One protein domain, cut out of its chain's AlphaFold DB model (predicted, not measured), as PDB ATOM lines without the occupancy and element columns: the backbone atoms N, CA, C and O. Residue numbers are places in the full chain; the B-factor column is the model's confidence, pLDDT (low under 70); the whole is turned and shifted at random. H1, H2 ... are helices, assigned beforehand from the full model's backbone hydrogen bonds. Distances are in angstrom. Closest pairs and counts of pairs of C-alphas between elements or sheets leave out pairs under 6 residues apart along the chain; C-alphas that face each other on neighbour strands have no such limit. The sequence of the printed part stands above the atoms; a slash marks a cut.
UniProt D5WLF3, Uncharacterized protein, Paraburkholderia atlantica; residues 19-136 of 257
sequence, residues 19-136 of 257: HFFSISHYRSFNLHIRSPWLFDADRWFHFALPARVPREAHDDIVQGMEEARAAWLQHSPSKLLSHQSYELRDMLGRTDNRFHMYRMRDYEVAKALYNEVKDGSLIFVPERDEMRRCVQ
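AT A GLANCE: This is residues 19 to 136 of the 257 residues of an uncharacterized protein of Paraburkholderia atlantica (UniProt D5WLF3). Long helix H3 spans much of an elongated body; H5 packs on its later part and H4 on H5, H2 and H6 pack on its earlier part, and short H1 lies between these groups, near H4. The printed part has 118 residues with six named helices, H1 to H6 in order, and no named strand, an all helix class. It is compact, radius of gyration of the C-alphas 14.9 A, spanning 50 by 27 by 19 A.

HOW THE PARTS SIT: H1, residues 29 to 32, is close but not clearly touching H4, residues 85 to 92; closest C-alphas Asn 30 and Met 91, 6.6 A. H2, residues 41 to 46, touches residues 58 to 62 alone of H3, residues 56 to 80, the hub; closest C-alphas Asp 42 and His 58, 7.1 A. H3 touches H5, residues 106 to 119, with residues 69 to 80 alone, at a shallow tilt of 18 degrees, opposite ways; closest C-alphas Leu 80 and Ala 110, 5.7 A. H6, residues 128 to 136, touches H3 at a steep tilt of 58 degrees; closest C-alphas Asp 60 and Val 135, 5.8 A. Every O i to N i+4 pair is within hydrogen-bond range in H2, H4, H5 and H6, and 18 of 21 in H3.

IN THESE COORDINATES: H1 begins at C-alpha 29 (36.081, 12.718, 48.510); H3 is 34.5 A long; H6 ends at C-alpha 136 (44.322, 33.603, 39.113).

THE WHOLE: The printed part has no cut; H4 to H5 is a long link, and 32 residues are under pLDDT 70.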
ATOM      1  N   HIS A  19      37.690  29.456  49.837       73.88
ATOM      2  CA  HIS A  19      36.319  29.422  49.329       73.88
ATOM      3  C   HIS A  19      36.206  28.902  47.883       73.88
ATOM      4  O   HIS A  19      35.154  28.378  47.508       73.88
ATOM      5  N   PHE A  20      37.277  28.984  47.080       73.88
ATOM      6  CA  PHE A  20      37.266  28.492  45.699       73.88
ATOM      7  C   PHE A  20      37.146  26.980  45.588       73.88
ATOM      8  O   PHE A  20      36.781  26.513  44.518       73.88
ATOM      9  N   PHE A  21      37.424  26.239  46.659       72.75
ATOM     10  CA  PHE A  21      37.470  24.778  46.634       72.75
ATOM     11  C   PHE A  21      36.166  24.116  47.076       72.75
ATOM     12  O   PHE A  21      36.122  22.899  47.255       72.75
ATOM     13  N   SER A  22      35.109  24.896  47.314       66.31
ATOM     14  CA  SER A  22      33.854  24.390  47.872       66.31
ATOM     15  C   SER A  22      33.287  23.190  47.100       66.31
ATOM     16  O   SER A  22      32.856  22.237  47.743       66.31
ATOM     17  N   ILE A  23      33.370  23.148  45.768       68.00
ATOM     18  CA  ILE A  23      32.833  22.056  44.941       68.00
ATOM     19  C   ILE A  23      33.637  20.770  45.156       68.00
ATOM     20  O   ILE A  23      33.030  19.724  45.397       68.00
ATOM     21  N   SER A  24      34.972  20.830  45.185       67.81
ATOM     22  CA  SER A  24      35.802  19.650  45.505       67.81
ATOM     23  C   SER A  24      35.596  19.133  46.926       67.81
ATOM     24  O   SER A  24      35.862  17.969  47.205       67.81
ATOM     25  N   HIS A  25      35.102  19.975  47.836       62.25
ATOM     26  CA  HIS A  25      34.717  19.536  49.177       62.25
ATOM     27  C   HIS A  25      33.346  18.841  49.217       62.25
ATOM     28  O   HIS A  25      33.015  18.251  50.248       62.25
ATOM     29  N   TYR A  26      32.516  18.978  48.177       61.09
ATOM     30  CA  TYR A  26      31.183  18.366  48.084       61.09
ATOM     31  C   TYR A  26      31.128  17.191  47.104       61.09
ATOM     32  O   TYR A  26      30.214  16.373  47.193       61.09
ATOM     33  N   ARG A  27      32.093  17.086  46.186       62.34
ATOM     34  CA  ARG A  27      32.229  15.957  45.262       62.34
ATOM     35  C   ARG A  27      33.076  14.835  45.853       62.34
ATOM     36  O   ARG A  27      33.851  15.051  46.777       62.34
ATOM     37  N   SER A  28      32.865  13.623  45.332       57.88
ATOM     38  CA  SER A  28      33.364  12.348  45.856       57.88
ATOM     39  C   SER A  28      34.789  12.440  46.401       57.88
ATOM     40  O   SER A  28      35.769  12.439  45.659       57.88
ATOM     41  N   PHE A  29      34.872  12.480  47.727       60.53
ATOM     42  CA  PHE A  29      36.081  12.718  48.510       60.53
ATOM     43  C   PHE A  29      37.258  11.797  48.116       60.53
ATOM     44  O   PHE A  29      38.409  12.232  48.064       60.53
ATOM     45  N   ASN A  30      36.960  10.566  47.690       55.59
ATOM     46  CA  ASN A  30      37.932   9.552  47.252       55.59
ATOM     47  C   ASN A  30      38.671   9.886  45.944       55.59
ATOM     48  O   ASN A  30      39.729   9.314  45.670       55.59
ATOM     49  N   LEU A  31      38.109  10.765  45.107       59.56
ATOM     50  CA  LEU A  31      38.711  11.164  43.826       59.56
ATOM     51  C   LEU A  31      39.774  12.252  44.002       59.56
ATOM     52  O   LEU A  31      40.652  12.410  43.146       59.56
ATOM     53  N   HIS A  32      39.698  12.965  45.124       68.62
ATOM     54  CA  HIS A  32      40.501  14.143  45.412       68.62
ATOM     55  C   HIS A  32      41.650  13.861  46.377       68.62
ATOM     56  O   HIS A  32      42.521  14.702  46.513       68.62
ATOM     57  N   ILE A  33      41.716  12.693  47.017       74.19
ATOM     58  CA  ILE A  33      42.847  12.334  47.880       74.19
ATOM     59  C   ILE A  33      43.790  11.392  47.137       74.19
ATOM     60  O   ILE A  33      43.392  10.316  46.681       74.19
ATOM     61  N   ARG A  34      45.052  11.808  46.999       76.31
ATOM     62  CA  ARG A  34      46.078  11.055  46.268       76.31
ATOM     63  C   ARG A  34      47.358  10.905  47.070       76.31
ATOM     64  O   ARG A  34      47.676  11.724  47.925       76.31
ATOM     65  N   SER A  35      48.101   9.853  46.742       72.69
ATOM     66  CA  SER A  35      49.484   9.714  47.183       72.69
ATOM     67  C   SER A  35      50.351  10.766  46.467       72.69
ATOM     68  O   SER A  35      50.241  10.886  45.239       72.69
ATOM     69  N   PRO A  36      51.208  11.514  47.189       68.81
ATOM     70  CA  PRO A  36      52.115  12.507  46.615       68.81
ATOM     71  C   PRO A  36      53.013  11.921  45.521       68.81
ATOM     72  O   PRO A  36      53.294  12.573  44.523       68.81
ATOM     73  N   TRP A  37      53.418  10.658  45.665       61.28
ATOM     74  CA  TRP A  37      54.329   9.980  44.737       61.28
ATOM     75  C   TRP A  37      53.692   9.642  43.385       61.28
ATOM     76  O   TRP A  37      54.394   9.440  42.397       61.28
ATOM     77  N   LEU A  38      52.358   9.583  43.337       65.94
ATOM     78  CA  LEU A  38      51.576   9.314  42.126       65.94
ATOM     79  C   LEU A  38      51.017  10.593  41.493       65.94
ATOM     80  O   LEU A  38      50.324  10.523  40.474       65.94
ATOM     81  N   PHE A  39      51.283  11.753  42.093       70.50
ATOM     82  CA  PHE A  39      50.741  13.024  41.651       70.50
ATOM     83  C   PHE A  39      51.849  14.022  41.348       70.50
ATOM     84  O   PHE A  39      52.513  14.558  42.228       70.50
ATOM     85  N   ASP A  40      51.993  14.304  40.064       70.19
ATOM     86  CA  ASP A  40      52.838  15.373  39.565       70.19
ATOM     87  C   ASP A  40      51.953  16.609  39.359       70.19
ATOM     88  O   ASP A  40      51.122  16.631  38.447       70.19
ATOM     89  N   ALA A  41      52.078  17.594  40.255       69.06
ATOM     90  CA  ALA A  41      51.270  18.814  40.240       69.06
ATOM     91  C   ALA A  41      51.498  19.627  38.960       69.06
ATOM     92  O   ALA A  41      50.534  20.113  38.361       69.06
ATOM     93  N   ASP A  42      52.747  19.692  38.499       64.50
ATOM     94  CA  ASP A  42      53.119  20.378  37.268       64.50
ATOM     95  C   ASP A  42      52.511  19.675  36.071       64.50
ATOM     96  O   ASP A  42      51.817  20.301  35.276       64.50
ATOM     97  N   ARG A  43      52.660  18.355  35.957       69.38
ATOM     98  CA  ARG A  43      52.041  17.598  34.863       69.38
ATOM     99  C   ARG A  43      50.518  17.676  34.915       69.38
ATOM    100  O   ARG A  43      49.877  17.844  33.879       69.38
ATOM    101  N   TRP A  44      49.920  17.579  36.100       70.94
ATOM    102  CA  TRP A  44      48.470  17.646  36.280       70.94
ATOM    103  C   TRP A  44      47.891  19.005  35.869       70.94
ATOM    104  O   TRP A  44      46.790  19.041  35.307       70.94
ATOM    105  N   PHE A  45      48.642  20.088  36.091       66.12
ATOM    106  CA  PHE A  45      48.237  21.455  35.769       66.12
ATOM    107  C   PHE A  45      48.667  21.914  34.363       66.12
ATOM    108  O   PHE A  45      47.926  22.641  33.704       66.12
ATOM    109  N   HIS A  46      49.805  21.448  33.839       61.00
ATOM    110  CA  HIS A  46      50.298  21.775  32.493       61.00
ATOM    111  C   HIS A  46      49.456  21.164  31.375       61.00
ATOM    112  O   HIS A  46      49.320  21.785  30.327       61.00
ATOM    113  N   PHE A  47      48.777  20.033  31.603       50.84
ATOM    114  CA  PHE A  47      47.723  19.576  30.683       50.84
ATOM    115  C   PHE A  47      46.532  20.558  30.581       50.84
ATOM    116  O   PHE A  47      45.642  20.346  29.761       50.84
ATOM    117  N   ALA A  48      46.491  21.618  31.398       47.12
ATOM    118  CA  ALA A  48      45.419  22.612  31.451       47.12
ATOM    119  C   ALA A  48      45.878  24.068  31.207       47.12
ATOM    120  O   ALA A  48      45.035  24.973  31.260       47.12
ATOM    121  N   LEU A  49      47.165  24.312  30.920       49.31
ATOM    122  CA  LEU A  49      47.706  25.636  30.593       49.31
ATOM    123  C   LEU A  49      48.372  25.652  29.204       49.31
ATOM    124  O   LEU A  49      49.005  24.672  28.820       49.31
ATOM    125  N   PRO A  50      48.286  26.765  28.448       49.00
ATOM    126  CA  PRO A  50      49.038  26.921  27.205       49.00
ATOM    127  C   PRO A  50      50.557  26.905  27.460       49.00
ATOM    128  O   PRO A  50      51.031  27.341  28.506       49.00
ATOM    129  N   ALA A  51      51.308  26.412  26.469       49.19
ATOM    130  CA  ALA A  51      52.695  25.921  26.512       49.19
ATOM    131  C   ALA A  51      53.818  26.895  26.948       49.19
ATOM    132  O   ALA A  51      54.994  26.614  26.730       49.19
ATOM    133  N   ARG A  52      53.511  28.046  27.547       48.03
ATOM    134  CA  ARG A  52      54.521  29.006  28.013       48.03
ATOM    135  C   ARG A  52      54.131  29.533  29.375       48.03
ATOM    136  O   ARG A  52      53.385  30.503  29.480       48.03
ATOM    137  N   VAL A  53      54.641  28.884  30.414       51.81
ATOM    138  CA  VAL A  53      54.453  29.353  31.780       51.81
ATOM    139  C   VAL A  53      55.829  29.580  32.425       51.81
ATOM    140  O   VAL A  53      56.626  28.645  32.449       51.81
ATOM    141  N   PRO A  54      56.156  30.809  32.876       57.72
ATOM    142  CA  PRO A  54      57.404  31.095  33.585       57.72
ATOM    143  C   PRO A  54      57.459  30.379  34.943       57.72
ATOM    144  O   PRO A  54      56.418  30.018  35.489       57.72
ATOM    145  N   ARG A  55      58.666  30.229  35.514       57.03
ATOM    146  CA  ARG A  55      58.913  29.613  36.839       57.03
ATOM    147  C   ARG A  55      57.977  30.124  37.945       57.03
ATOM    148  O   ARG A  55      57.548  29.340  38.778       57.03
ATOM    149  N   GLU A  56      57.580  31.396  37.884       60.47
ATOM    150  CA  GLU A  56      56.629  32.044  38.804       60.47
ATOM    151  C   GLU A  56      55.268  31.334  38.903       60.47
ATOM    152  O   GLU A  56      54.558  31.471  39.895       60.47
ATOM    153  N   ALA A  57      54.887  30.559  37.889       68.12
ATOM    154  CA  ALA A  57      53.641  29.818  37.915       68.12
ATOM    155  C   ALA A  57      53.704  28.505  38.678       68.12
ATOM    156  O   ALA A  57      52.655  28.060  39.133       68.12
ATOM    157  N   HIS A  58      54.886  27.906  38.823       71.75
ATOM    158  CA  HIS A  58      55.051  26.750  39.696       71.75
ATOM    159  C   HIS A  58      54.763  27.157  41.143       71.75
ATOM    160  O   HIS A  58      53.929  26.543  41.802       71.75
ATOM    161  N   ASP A  59      55.340  28.276  41.585       78.62
ATOM    162  CA  ASP A  59      55.126  28.811  42.933       78.62
ATOM    163  C   ASP A  59      53.651  29.154  43.187       78.62
ATOM    164  O   ASP A  59      53.128  28.893  44.269       78.62
ATOM    165  N   ASP A  60      52.942  29.682  42.181       80.94
ATOM    166  CA  ASP A  60      51.503  29.942  42.290       80.94
ATOM    167  C   ASP A  60      50.681  28.654  42.443       80.94
ATOM    168  O   ASP A  60      49.692  28.636  43.176       80.94
ATOM    169  N   ILE A  61      51.067  27.582  41.741       80.94
ATOM    170  CA  ILE A  61      50.400  26.275  41.815       80.94
ATOM    171  C   ILE A  61      50.671  25.625  43.169       80.94
ATOM    172  O   ILE A  61      49.738  25.126  43.795       80.94
ATOM    173  N   VAL A  62      51.920  25.660  43.639       82.12
ATOM    174  CA  VAL A  62      52.298  25.172  44.971       82.12
ATOM    175  C   VAL A  62      51.507  25.925  46.037       82.12
ATOM    176  O   VAL A  62      50.848  25.293  46.861       82.12
ATOM    177  N   GLN A  63      51.458  27.259  45.954       82.44
ATOM    178  CA  GLN A  63      50.659  28.076  46.864       82.44
ATOM    179  C   GLN A  63      49.160  27.722  46.781       82.44
ATOM    180  O   GLN A  63      48.493  27.604  47.807       82.44
ATOM    181  N   GLY A  64      48.622  27.489  45.581       83.69
ATOM    182  CA  GLY A  64      47.239  27.044  45.399       83.69
ATOM    183  C   GLY A  64      46.954  25.671  46.022       83.69
ATOM    184  O   GLY A  64      45.909  25.481  46.644       83.69
ATOM    185  N   MET A  65      47.885  24.717  45.916       84.69
ATOM    186  CA  MET A  65      47.787  23.397  46.557       84.69
ATOM    187  C   MET A  65      47.848  23.499  48.087       84.69
ATOM    188  O   MET A  65      47.097  22.808  48.779       84.69
ATOM    189  N   GLU A  66      48.695  24.377  48.627       84.38
ATOM    190  CA  GLU A  66      48.749  24.662  50.065       84.38
ATOM    191  C   GLU A  66      47.428  25.254  50.574       84.38
ATOM    192  O   GLU A  66      46.904  24.820  51.606       84.38
ATOM    193  N   GLU A  67      46.851  26.201  49.833       83.06
ATOM    194  CA  GLU A  67      45.562  26.812  50.158       83.06
ATOM    195  C   GLU A  67      44.408  25.802  50.055       83.06
ATOM    196  O   GLU A  67      43.537  25.774  50.930       83.06
ATOM    197  N   ALA A  68      44.434  24.911  49.057       84.50
ATOM    198  CA  ALA A  68      43.468  23.823  48.911       84.50
ATOM    199  C   ALA A  68      43.531  22.844  50.088       84.50
ATOM    200  O   ALA A  68      42.509  22.479  50.673       84.50
ATOM    201  N   ARG A  69      44.743  22.455  50.482       84.06
ATOM    202  CA  ARG A  69      44.974  21.598  51.642       84.06
ATOM    203  C   ARG A  69      44.510  22.259  52.937       84.06
ATOM    204  O   ARG A  69      43.883  21.605  53.767       84.06
ATOM    205  N   ALA A  70      44.800  23.544  53.124       81.75
ATOM    206  CA  ALA A  70      44.359  24.289  54.299       81.75
ATOM    207  C   ALA A  70      42.826  24.377  54.377       81.75
ATOM    208  O   ALA A  70      42.263  24.188  55.457       81.75
ATOM    209  N   ALA A  71      42.156  24.612  53.242       82.50
ATOM    210  CA  ALA A  71      40.698  24.601  53.153       82.50
ATOM    211  C   ALA A  71      40.129  23.224  53.528       82.50
ATOM    212  O   ALA A  71      39.230  23.126  54.368       82.50
ATOM    213  N   TRP A  72      40.727  22.151  53.002       83.75
ATOM    214  CA  TRP A  72      40.329  20.788  53.337       83.75
ATOM    215  C   TRP A  72      40.476  20.512  54.832       83.75
ATOM    216  O   TRP A  72      39.527  20.064  55.467       83.75
ATOM    217  N   LEU A  73      41.612  20.859  55.441       83.81
ATOM    218  CA  LEU A  73      41.844  20.638  56.875       83.81
ATOM    219  C   LEU A  73      40.845  21.381  57.773       83.81
ATOM    220  O   LEU A  73      40.586  20.930  58.888       83.81
ATOM    221  N   GLN A  74      40.280  22.492  57.299       80.88
ATOM    222  CA  GLN A  74      39.281  23.268  58.029       80.88
ATOM    223  C   GLN A  74      37.877  22.645  57.965       80.88
ATOM    224  O   GLN A  74      37.125  22.736  58.934       80.88
ATOM    225  N   HIS A  75      37.520  22.001  56.852       75.00
ATOM    226  CA  HIS A  75      36.160  21.503  56.598       75.00
ATOM    227  C   HIS A  75      36.021  19.971  56.645       75.00
ATOM    228  O   HIS A  75      34.906  19.451  56.648       75.00
ATOM    229  N   SER A  76      37.137  19.243  56.669       73.88
ATOM    230  CA  SER A  76      37.195  17.780  56.587       73.88
ATOM    231  C   SER A  76      36.782  17.031  57.868       73.88
ATOM    232  O   SER A  76      36.065  16.039  57.732       73.88
ATOM    233  N   PRO A  77      37.110  17.470  59.108       71.81
ATOM    234  CA  PRO A  77      36.826  16.683  60.318       71.81
ATOM    235  C   PRO A  77      35.354  16.289  60.500       71.81
ATOM    236  O   PRO A  77      35.059  15.160  60.882       71.81
ATOM    237  N   SER A  78      34.422  17.194  60.188       69.25
ATOM    238  CA  SER A  78      32.982  16.928  60.276       69.25
ATOM    239  C   SER A  78      32.449  16.092  59.110       69.25
ATOM    240  O   SER A  78      31.443  15.408  59.264       69.25
ATOM    241  N   LYS A  79      33.109  16.132  57.945       73.62
ATOM    242  CA  LYS A  79      32.681  15.409  56.737       73.62
ATOM    243  C   LYS A  79      33.221  13.987  56.681       73.62
ATOM    244  O   LYS A  79      32.507  13.088  56.255       73.62
ATOM    245  N   LEU A  80      34.440  13.758  57.164       78.19
ATOM    246  CA  LEU A  80      35.075  12.441  57.201       78.19
ATOM    247  C   LEU A  80      34.203  11.384  57.885       78.19
ATOM    248  O   LEU A  80      34.081  10.274  57.387       78.19
ATOM    249  N   LEU A  81      33.548  11.752  58.987       75.94
ATOM    250  CA  LEU A  81      32.672  10.854  59.745       75.94
ATOM    251  C   LEU A  81      31.321  10.581  59.060       75.94
ATOM    252  O   LEU A  81      30.601   9.688  59.489       75.94
ATOM    253  N   SER A  82      30.973  11.340  58.015       78.31
ATOM    254  CA  SER A  82      29.757  11.131  57.216       78.31
ATOM    255  C   SER A  82      29.961  10.168  56.037       78.31
ATOM    256  O   SER A  82      28.985   9.748  55.418       78.31
ATOM    257  N   HIS A  83      31.212   9.806  55.731       77.50
ATOM    258  CA  HIS A  83      31.556   8.862  54.666       77.50
ATOM    259  C   HIS A  83      31.501   7.407  55.137       77.50
ATOM    260  O   HIS A  83      31.621   7.110  56.327       77.50
ATOM    261  N   GLN A  84      31.346   6.480  54.187       79.69
ATOM    262  CA  GLN A  84      31.297   5.058  54.512       79.69
ATOM    263  C   GLN A  84      32.677   4.539  54.933       79.69
ATOM    264  O   GLN A  84      33.703   4.885  54.347       79.69
ATOM    265  N   SER A  85      32.700   3.647  55.925       79.12
ATOM    266  CA  SER A  85      33.933   3.103  56.510       79.12
ATOM    267  C   SER A  85      34.888   2.486  55.477       79.12
ATOM    268  O   SER A  85      36.103   2.671  55.567       79.12
ATOM    269  N   TYR A  86      34.362   1.792  54.462       80.69
ATOM    270  CA  TYR A  86      35.192   1.175  53.422       80.69
ATOM    271  C   TYR A  86      35.922   2.214  52.555       80.69
ATOM    272  O   TYR A  86      37.056   1.971  52.159       80.69
ATOM    273  N   GLU A  87      35.314   3.377  52.303       81.50
ATOM    274  CA  GLU A  87      35.914   4.455  51.507       81.50
ATOM    275  C   GLU A  87      37.108   5.060  52.239       81.50
ATOM    276  O   GLU A  87      38.187   5.229  51.671       81.50
ATOM    277  N   LEU A  88      36.929   5.315  53.538       83.50
ATOM    278  CA  LEU A  88      37.979   5.832  54.412       83.50
ATOM    279  C   LEU A  88      39.175   4.879  54.484       83.50
ATOM    280  O   LEU A  88      40.324   5.317  54.426       83.50
ATOM    281  N   ARG A  89      38.904   3.574  54.581       85.88
ATOM    282  CA  ARG A  89      39.933   2.530  54.628       85.88
ATOM    283  C   ARG A  89      40.648   2.370  53.289       85.88
ATOM    284  O   ARG A  89      41.869   2.277  53.295       85.88
ATOM    285  N   ASP A  90      39.929   2.386  52.166       83.88
ATOM    286  CA  ASP A  90      40.539   2.340  50.829       83.88
ATOM    287  C   ASP A  90      41.523   3.499  50.636       83.88
ATOM    288  O   ASP A  90      42.671   3.288  50.256       83.88
ATOM    289  N   MET A  91      41.114   4.723  50.988       80.56
ATOM    290  CA  MET A  91      41.983   5.898  50.897       80.56
ATOM    291  C   MET A  91      43.194   5.809  51.821       80.56
ATOM    292  O   MET A  91      44.304   6.131  51.400       80.56
ATOM    293  N   LEU A  92      43.000   5.363  53.062       82.62
ATOM    294  CA  LEU A  92      44.100   5.181  54.006       82.62
ATOM    295  C   LEU A  92      45.075   4.088  53.531       82.62
ATOM    296  O   LEU A  92      46.281   4.201  53.733       82.62
ATOM    297  N   GLY A  93      44.576   3.076  52.819       80.81
ATOM    298  CA  GLY A  93      45.384   2.047  52.166       80.81
ATOM    299  C   GLY A  93      46.237   2.550  50.996       80.81
ATOM    300  O   GLY A  93      47.159   1.853  50.584       80.81
ATOM    301  N   ARG A  94      45.978   3.758  50.473       77.19
ATOM    302  CA  ARG A  94      46.823   4.411  49.450       77.19
ATOM    303  C   ARG A  94      48.035   5.128  50.044       77.19
ATOM    304  O   ARG A  94      48.841   5.671  49.289       77.19
ATOM    305  N   THR A  95      48.129   5.187  51.371       78.06
ATOM    306  CA  THR A  95      49.302   5.723  52.065       78.06
ATOM    307  C   THR A  95      50.396   4.670  52.154       78.06
ATOM    308  O   THR A  95      50.118   3.474  52.222       78.06
ATOM    309  N   ASP A  96      51.651   5.113  52.214       68.31
ATOM    310  CA  ASP A  96      52.788   4.215  52.456       68.31
ATOM    311  C   ASP A  96      52.851   3.736  53.921       68.31
ATOM    312  O   ASP A  96      53.660   2.874  54.281       68.31
ATOM    313  N   ASN A  97      51.991   4.284  54.784       76.38
ATOM    314  CA  ASN A  97      51.937   3.959  56.196       76.38
ATOM    315  C   ASN A  97      51.164   2.654  56.433       76.38
ATOM    316  O   ASN A  97      50.055   2.432  55.944       76.38
ATOM    317  N   ARG A  98      51.752   1.762  57.239       76.12
ATOM    318  CA  ARG A  98      51.114   0.492  57.603       76.12
ATOM    319  C   ARG A  98      50.094   0.712  58.710       76.12
ATOM    320  O   ARG A  98      50.429   0.712  59.891       76.12
ATOM    321  N   PHE A  99      48.834   0.836  58.317       81.38
ATOM    322  CA  PHE A  99      47.714   0.860  59.247       81.38
ATOM    323  C   PHE A  99      47.133  -0.537  59.457       81.38
ATOM    324  O   PHE A  99      46.817  -1.255  58.508       81.38
ATOM    325  N   HIS A 100      46.898  -0.905  60.717       82.06
ATOM    326  CA  HIS A 100      46.114  -2.093  61.062       82.06
ATOM    327  C   HIS A 100      44.619  -1.807  60.914       82.06
ATOM    328  O   HIS A 100      43.865  -1.864  61.884       82.06
ATOM    329  N   MET A 101      44.193  -1.498  59.686       81.56
ATOM    330  CA  MET A 101      42.858  -0.983  59.385       81.56
ATOM    331  C   MET A 101      41.760  -1.860  59.994       81.56
ATOM    332  O   MET A 101      40.881  -1.339  60.666       81.56
ATOM    333  N   TYR A 102      41.851  -3.188  59.888       79.50
ATOM    334  CA  TYR A 102      40.866  -4.133  60.447       79.50
ATOM    335  C   TYR A 102      40.639  -4.030  61.965       79.50
ATOM    336  O   TYR A 102      39.617  -4.498  62.453       79.50
ATOM    337  N   ARG A 103      41.572  -3.430  62.713       84.88
ATOM    338  CA  ARG A 103      41.458  -3.215  64.164       84.88
ATOM    339  C   ARG A 103      41.017  -1.798  64.534       84.88
ATOM    340  O   ARG A 103      40.774  -1.537  65.706       84.88
ATOM    341  N   MET A 104      40.935  -0.897  63.559       86.25
ATOM    342  CA  MET A 104      40.594   0.506  63.771       86.25
ATOM    343  C   MET A 104      39.085   0.719  63.679       86.25
ATOM    344  O   MET A 104      38.428   0.199  62.773       86.25
ATOM    345  N   ARG A 105      38.546   1.528  64.593       87.06
ATOM    346  CA  ARG A 105      37.178   2.059  64.530       87.06
ATOM    347  C   ARG A 105      37.090   3.175  63.492       87.06
ATOM    348  O   ARG A 105      38.089   3.807  63.164       87.06
ATOM    349  N   ASP A 106      35.891   3.468  63.009       84.44
ATOM    350  CA  ASP A 106      35.702   4.415  61.898       84.44
ATOM    351  C   ASP A 106      36.216   5.827  62.210       84.44
ATOM    352  O   ASP A 106      36.850   6.455  61.366       84.44
ATOM    353  N   TYR A 107      36.063   6.293  63.455       84.50
ATOM    354  CA  TYR A 107      36.644   7.571  63.876       84.50
ATOM    355  C   TYR A 107      38.184   7.543  63.897       84.50
ATOM    356  O   TYR A 107      38.819   8.578  63.697       84.50
ATOM    357  N   GLU A 108      38.803   6.383  64.143       87.50
ATOM    358  CA  GLU A 108      40.262   6.219  64.144       87.50
ATOM    359  C   GLU A 108      40.793   6.232  62.720       87.50
ATOM    360  O   GLU A 108      41.823   6.849  62.467       87.50
ATOM    361  N   VAL A 109      40.064   5.613  61.786       86.69
ATOM    362  CA  VAL A 109      40.374   5.673  60.352       86.69
ATOM    363  C   VAL A 109      40.233   7.110  59.846       86.69
ATOM    364  O   VAL A 109      41.149   7.618  59.206       86.69
ATOM    365  N   ALA A 110      39.143   7.803  60.191       86.19
ATOM    366  CA  ALA A 110      38.944   9.210  59.848       86.19
ATOM    367  C   ALA A 110      40.056  10.109  60.415       86.19
ATOM    368  O   ALA A 110      40.609  10.946  59.704       86.19
ATOM    369  N   LYS A 111      40.424   9.917  61.688       87.12
ATOM    370  CA  LYS A 111      41.498  10.675  62.341       87.12
ATOM    371  C   LYS A 111      42.863  10.390  61.718       87.12
ATOM    372  O   LYS A 111      43.635  11.323  61.518       87.12
ATOM    373  N   ALA A 112      43.156   9.129  61.404       87.06
ATOM    374  CA  ALA A 112      44.379   8.756  60.706       87.06
ATOM    375  C   ALA A 112      44.431   9.429  59.335       87.06
ATOM    376  O   ALA A 112      45.388  10.130  59.051       87.06
ATOM    377  N   LEU A 113      43.361   9.340  58.544       84.88
ATOM    378  CA  LEU A 113      43.288   9.974  57.229       84.88
ATOM    379  C   LEU A 113      43.458  11.500  57.295       84.88
ATOM    380  O   LEU A 113      44.157  12.087  56.471       84.88
ATOM    381  N   TYR A 114      42.860  12.148  58.299       86.31
ATOM    382  CA  TYR A 114      43.065  13.571  58.563       86.31
ATOM    383  C   TYR A 114      44.537  13.896  58.829       86.31
ATOM    384  O   TYR A 114      45.069  14.839  58.245       86.31
ATOM    385  N   ASN A 115      45.192  13.109  59.683       86.19
ATOM    386  CA  ASN A 115      46.605  13.288  59.992       86.19
ATOM    387  C   ASN A 115      47.481  13.042  58.762       86.19
ATOM    388  O   ASN A 115      48.352  13.849  58.491       86.19
ATOM    389  N   GLU A 116      47.191  12.033  57.943       86.19
ATOM    390  CA  GLU A 116      47.956  11.765  56.720       86.19
ATOM    391  C   GLU A 116      47.914  12.942  55.733       86.19
ATOM    392  O   GLU A 116      48.936  13.309  55.150       86.19
ATOM    393  N   VAL A 117      46.762  13.605  55.589       85.06
ATOM    394  CA  VAL A 117      46.665  14.837  54.787       85.06
ATOM    395  C   VAL A 117      47.341  16.022  55.494       85.06
ATOM    396  O   VAL A 117      48.011  16.842  54.856       85.06
ATOM    397  N   LYS A 118      47.231  16.106  56.827       83.62
ATOM    398  CA  LYS A 118      47.894  17.116  57.678       83.62
ATOM    399  C   LYS A 118      49.418  16.941  57.782       83.62
ATOM    400  O   LYS A 118      50.124  17.907  58.070       83.62
ATOM    401  N   ASP A 119      49.942  15.780  57.453       80.19
ATOM    402  CA  ASP A 119      51.379  15.515  57.473       80.19
ATOM    403  C   ASP A 119      51.952  15.508  56.046       80.19
ATOM    404  O   ASP A 119      53.164  15.571  55.858       80.19
ATOM    405  N   GLY A 120      51.077  15.539  55.031       76.94
ATOM    406  CA  GLY A 120      51.447  15.610  53.617       76.94
ATOM    407  C   GLY A 120      51.753  14.250  52.989       76.94
ATOM    408  O   GLY A 120      52.113  14.199  51.817       76.94
ATOM    409  N   SER A 121      51.570  13.157  53.733       79.75
ATOM    410  CA  SER A 121      51.599  11.780  53.222       79.75
ATOM    411  C   SER A 121      50.469  11.503  52.230       79.75
ATOM    412  O   SER A 121      50.578  10.628  51.376       79.75
ATOM    413  N   LEU A 122      49.379  12.262  52.339       82.56
ATOM    414  CA  LEU A 122      48.317  12.349  51.351       82.56
ATOM    415  C   LEU A 122      48.118  13.799  50.939       82.56
ATOM    416  O   LEU A 122      48.210  14.723  51.748       82.56
ATOM    417  N   ILE A 123      47.798  13.998  49.669       83.25
ATOM    418  CA  ILE A 123      47.488  15.312  49.123       83.25
ATOM    419  C   ILE A 123      46.020  15.391  48.737       83.25
ATOM    420  O   ILE A 123      45.454  14.465  48.152       83.25
ATOM    421  N   PHE A 124      45.420  16.535  49.045       83.62
ATOM    422  CA  PHE A 124      44.134  16.919  48.499       83.62
ATOM    423  C   PHE A 124      44.353  17.631  47.160       83.62
ATOM    424  O   PHE A 124      45.023  18.658  47.086       83.62
ATOM    425  N   VAL A 125      43.797  17.055  46.105       84.88
ATOM    426  CA  VAL A 125      43.844  17.516  44.724       84.88
ATOM    427  C   VAL A 125      42.465  18.080  44.381       84.88
ATOM    428  O   VAL A 125      41.545  17.301  44.110       84.88
ATOM    429  N   PRO A 126      42.285  19.409  44.394       81.44
ATOM    430  CA  PRO A 126      41.017  20.022  44.011       81.44
ATOM    431  C   PRO A 126      40.737  19.850  42.509       81.44
ATOM    432  O   PRO A 126      41.604  19.456  41.729       81.44
ATOM    433  N   GLU A 127      39.518  20.157  42.074       81.50
ATOM    434  CA  GLU A 127      39.156  20.219  40.664       81.50
ATOM    435  C   GLU A 127      40.005  21.267  39.928       81.50
ATOM    436  O   GLU A 127      40.378  22.319  40.456       81.50
ATOM    437  N   ARG A 128      40.297  20.977  38.656       76.94
ATOM    438  CA  ARG A 128      41.175  21.807  37.819       76.94
ATOM    439  C   ARG A 128      40.680  23.245  37.691       76.94
ATOM    440  O   ARG A 128      41.487  24.171  37.671       76.94
ATOM    441  N   ASP A 129      39.369  23.439  37.601       77.50
ATOM    442  CA  ASP A 129      38.779  24.768  37.430       77.50
ATOM    443  C   ASP A 129      38.831  25.593  38.717       77.50
ATOM    444  O   ASP A 129      39.091  26.796  38.664       77.50
ATOM    445  N   GLU A 130      38.676  24.949  39.873       81.44
ATOM    446  CA  GLU A 130      38.843  25.593  41.179       81.44
ATOM    447  C   GLU A 130      40.295  26.015  41.401       81.44
ATOM    448  O   GLU A 130      40.557  27.155  41.787       81.44
ATOM    449  N   MET A 131      41.247  25.143  41.052       83.12
ATOM    450  CA  MET A 131      42.664  25.489  41.118       83.12
ATOM    451  C   MET A 131      43.016  26.652  40.181       83.12
ATOM    452  O   MET A 131      43.744  27.560  40.574       83.12
ATOM    453  N   ARG A 132      42.462  26.688  38.959       80.75
ATOM    454  CA  ARG A 132      42.673  27.814  38.031       80.75
ATOM    455  C   ARG A 132      42.184  29.141  38.609       80.75
ATOM    456  O   ARG A 132      42.912  30.130  38.522       80.75
ATOM    457  N   ARG A 133      40.998  29.164  39.223       80.81
ATOM    458  CA  ARG A 133      40.454  30.367  39.879       80.81
ATOM    459  C   ARG A 133      41.318  30.806  41.059       80.81
ATOM    460  O   ARG A 133      41.617  31.991  41.174       80.81
ATOM    461  N   CYS A 134      41.774  29.859  41.879       81.75
ATOM    462  CA  CYS A 134      42.661  30.142  43.006       81.75
ATOM    463  C   CYS A 134      43.992  30.754  42.540       81.75
ATOM    464  O   CYS A 134      44.384  31.822  43.004       81.75
ATOM    465  N   VAL A 135      44.651  30.137  41.555       82.25
ATOM    466  CA  VAL A 135      45.912  30.633  40.979       82.25
ATOM    467  C   VAL A 135      45.738  32.024  40.357       82.25
ATOM    468  O   VAL A 135      46.581  32.900  40.551       82.25
ATOM    469  N   GLN A 136      44.634  32.271  39.645       83.06
ATOM    470  CA  GLN A 136      44.322  33.603  39.113       83.06
ATOM    471  C   GLN A 136      44.152  34.639  40.231       83.06
ATOM    472  O   GLN A 136      44.742  35.716  40.153       83.06
TER     473      GLN A 136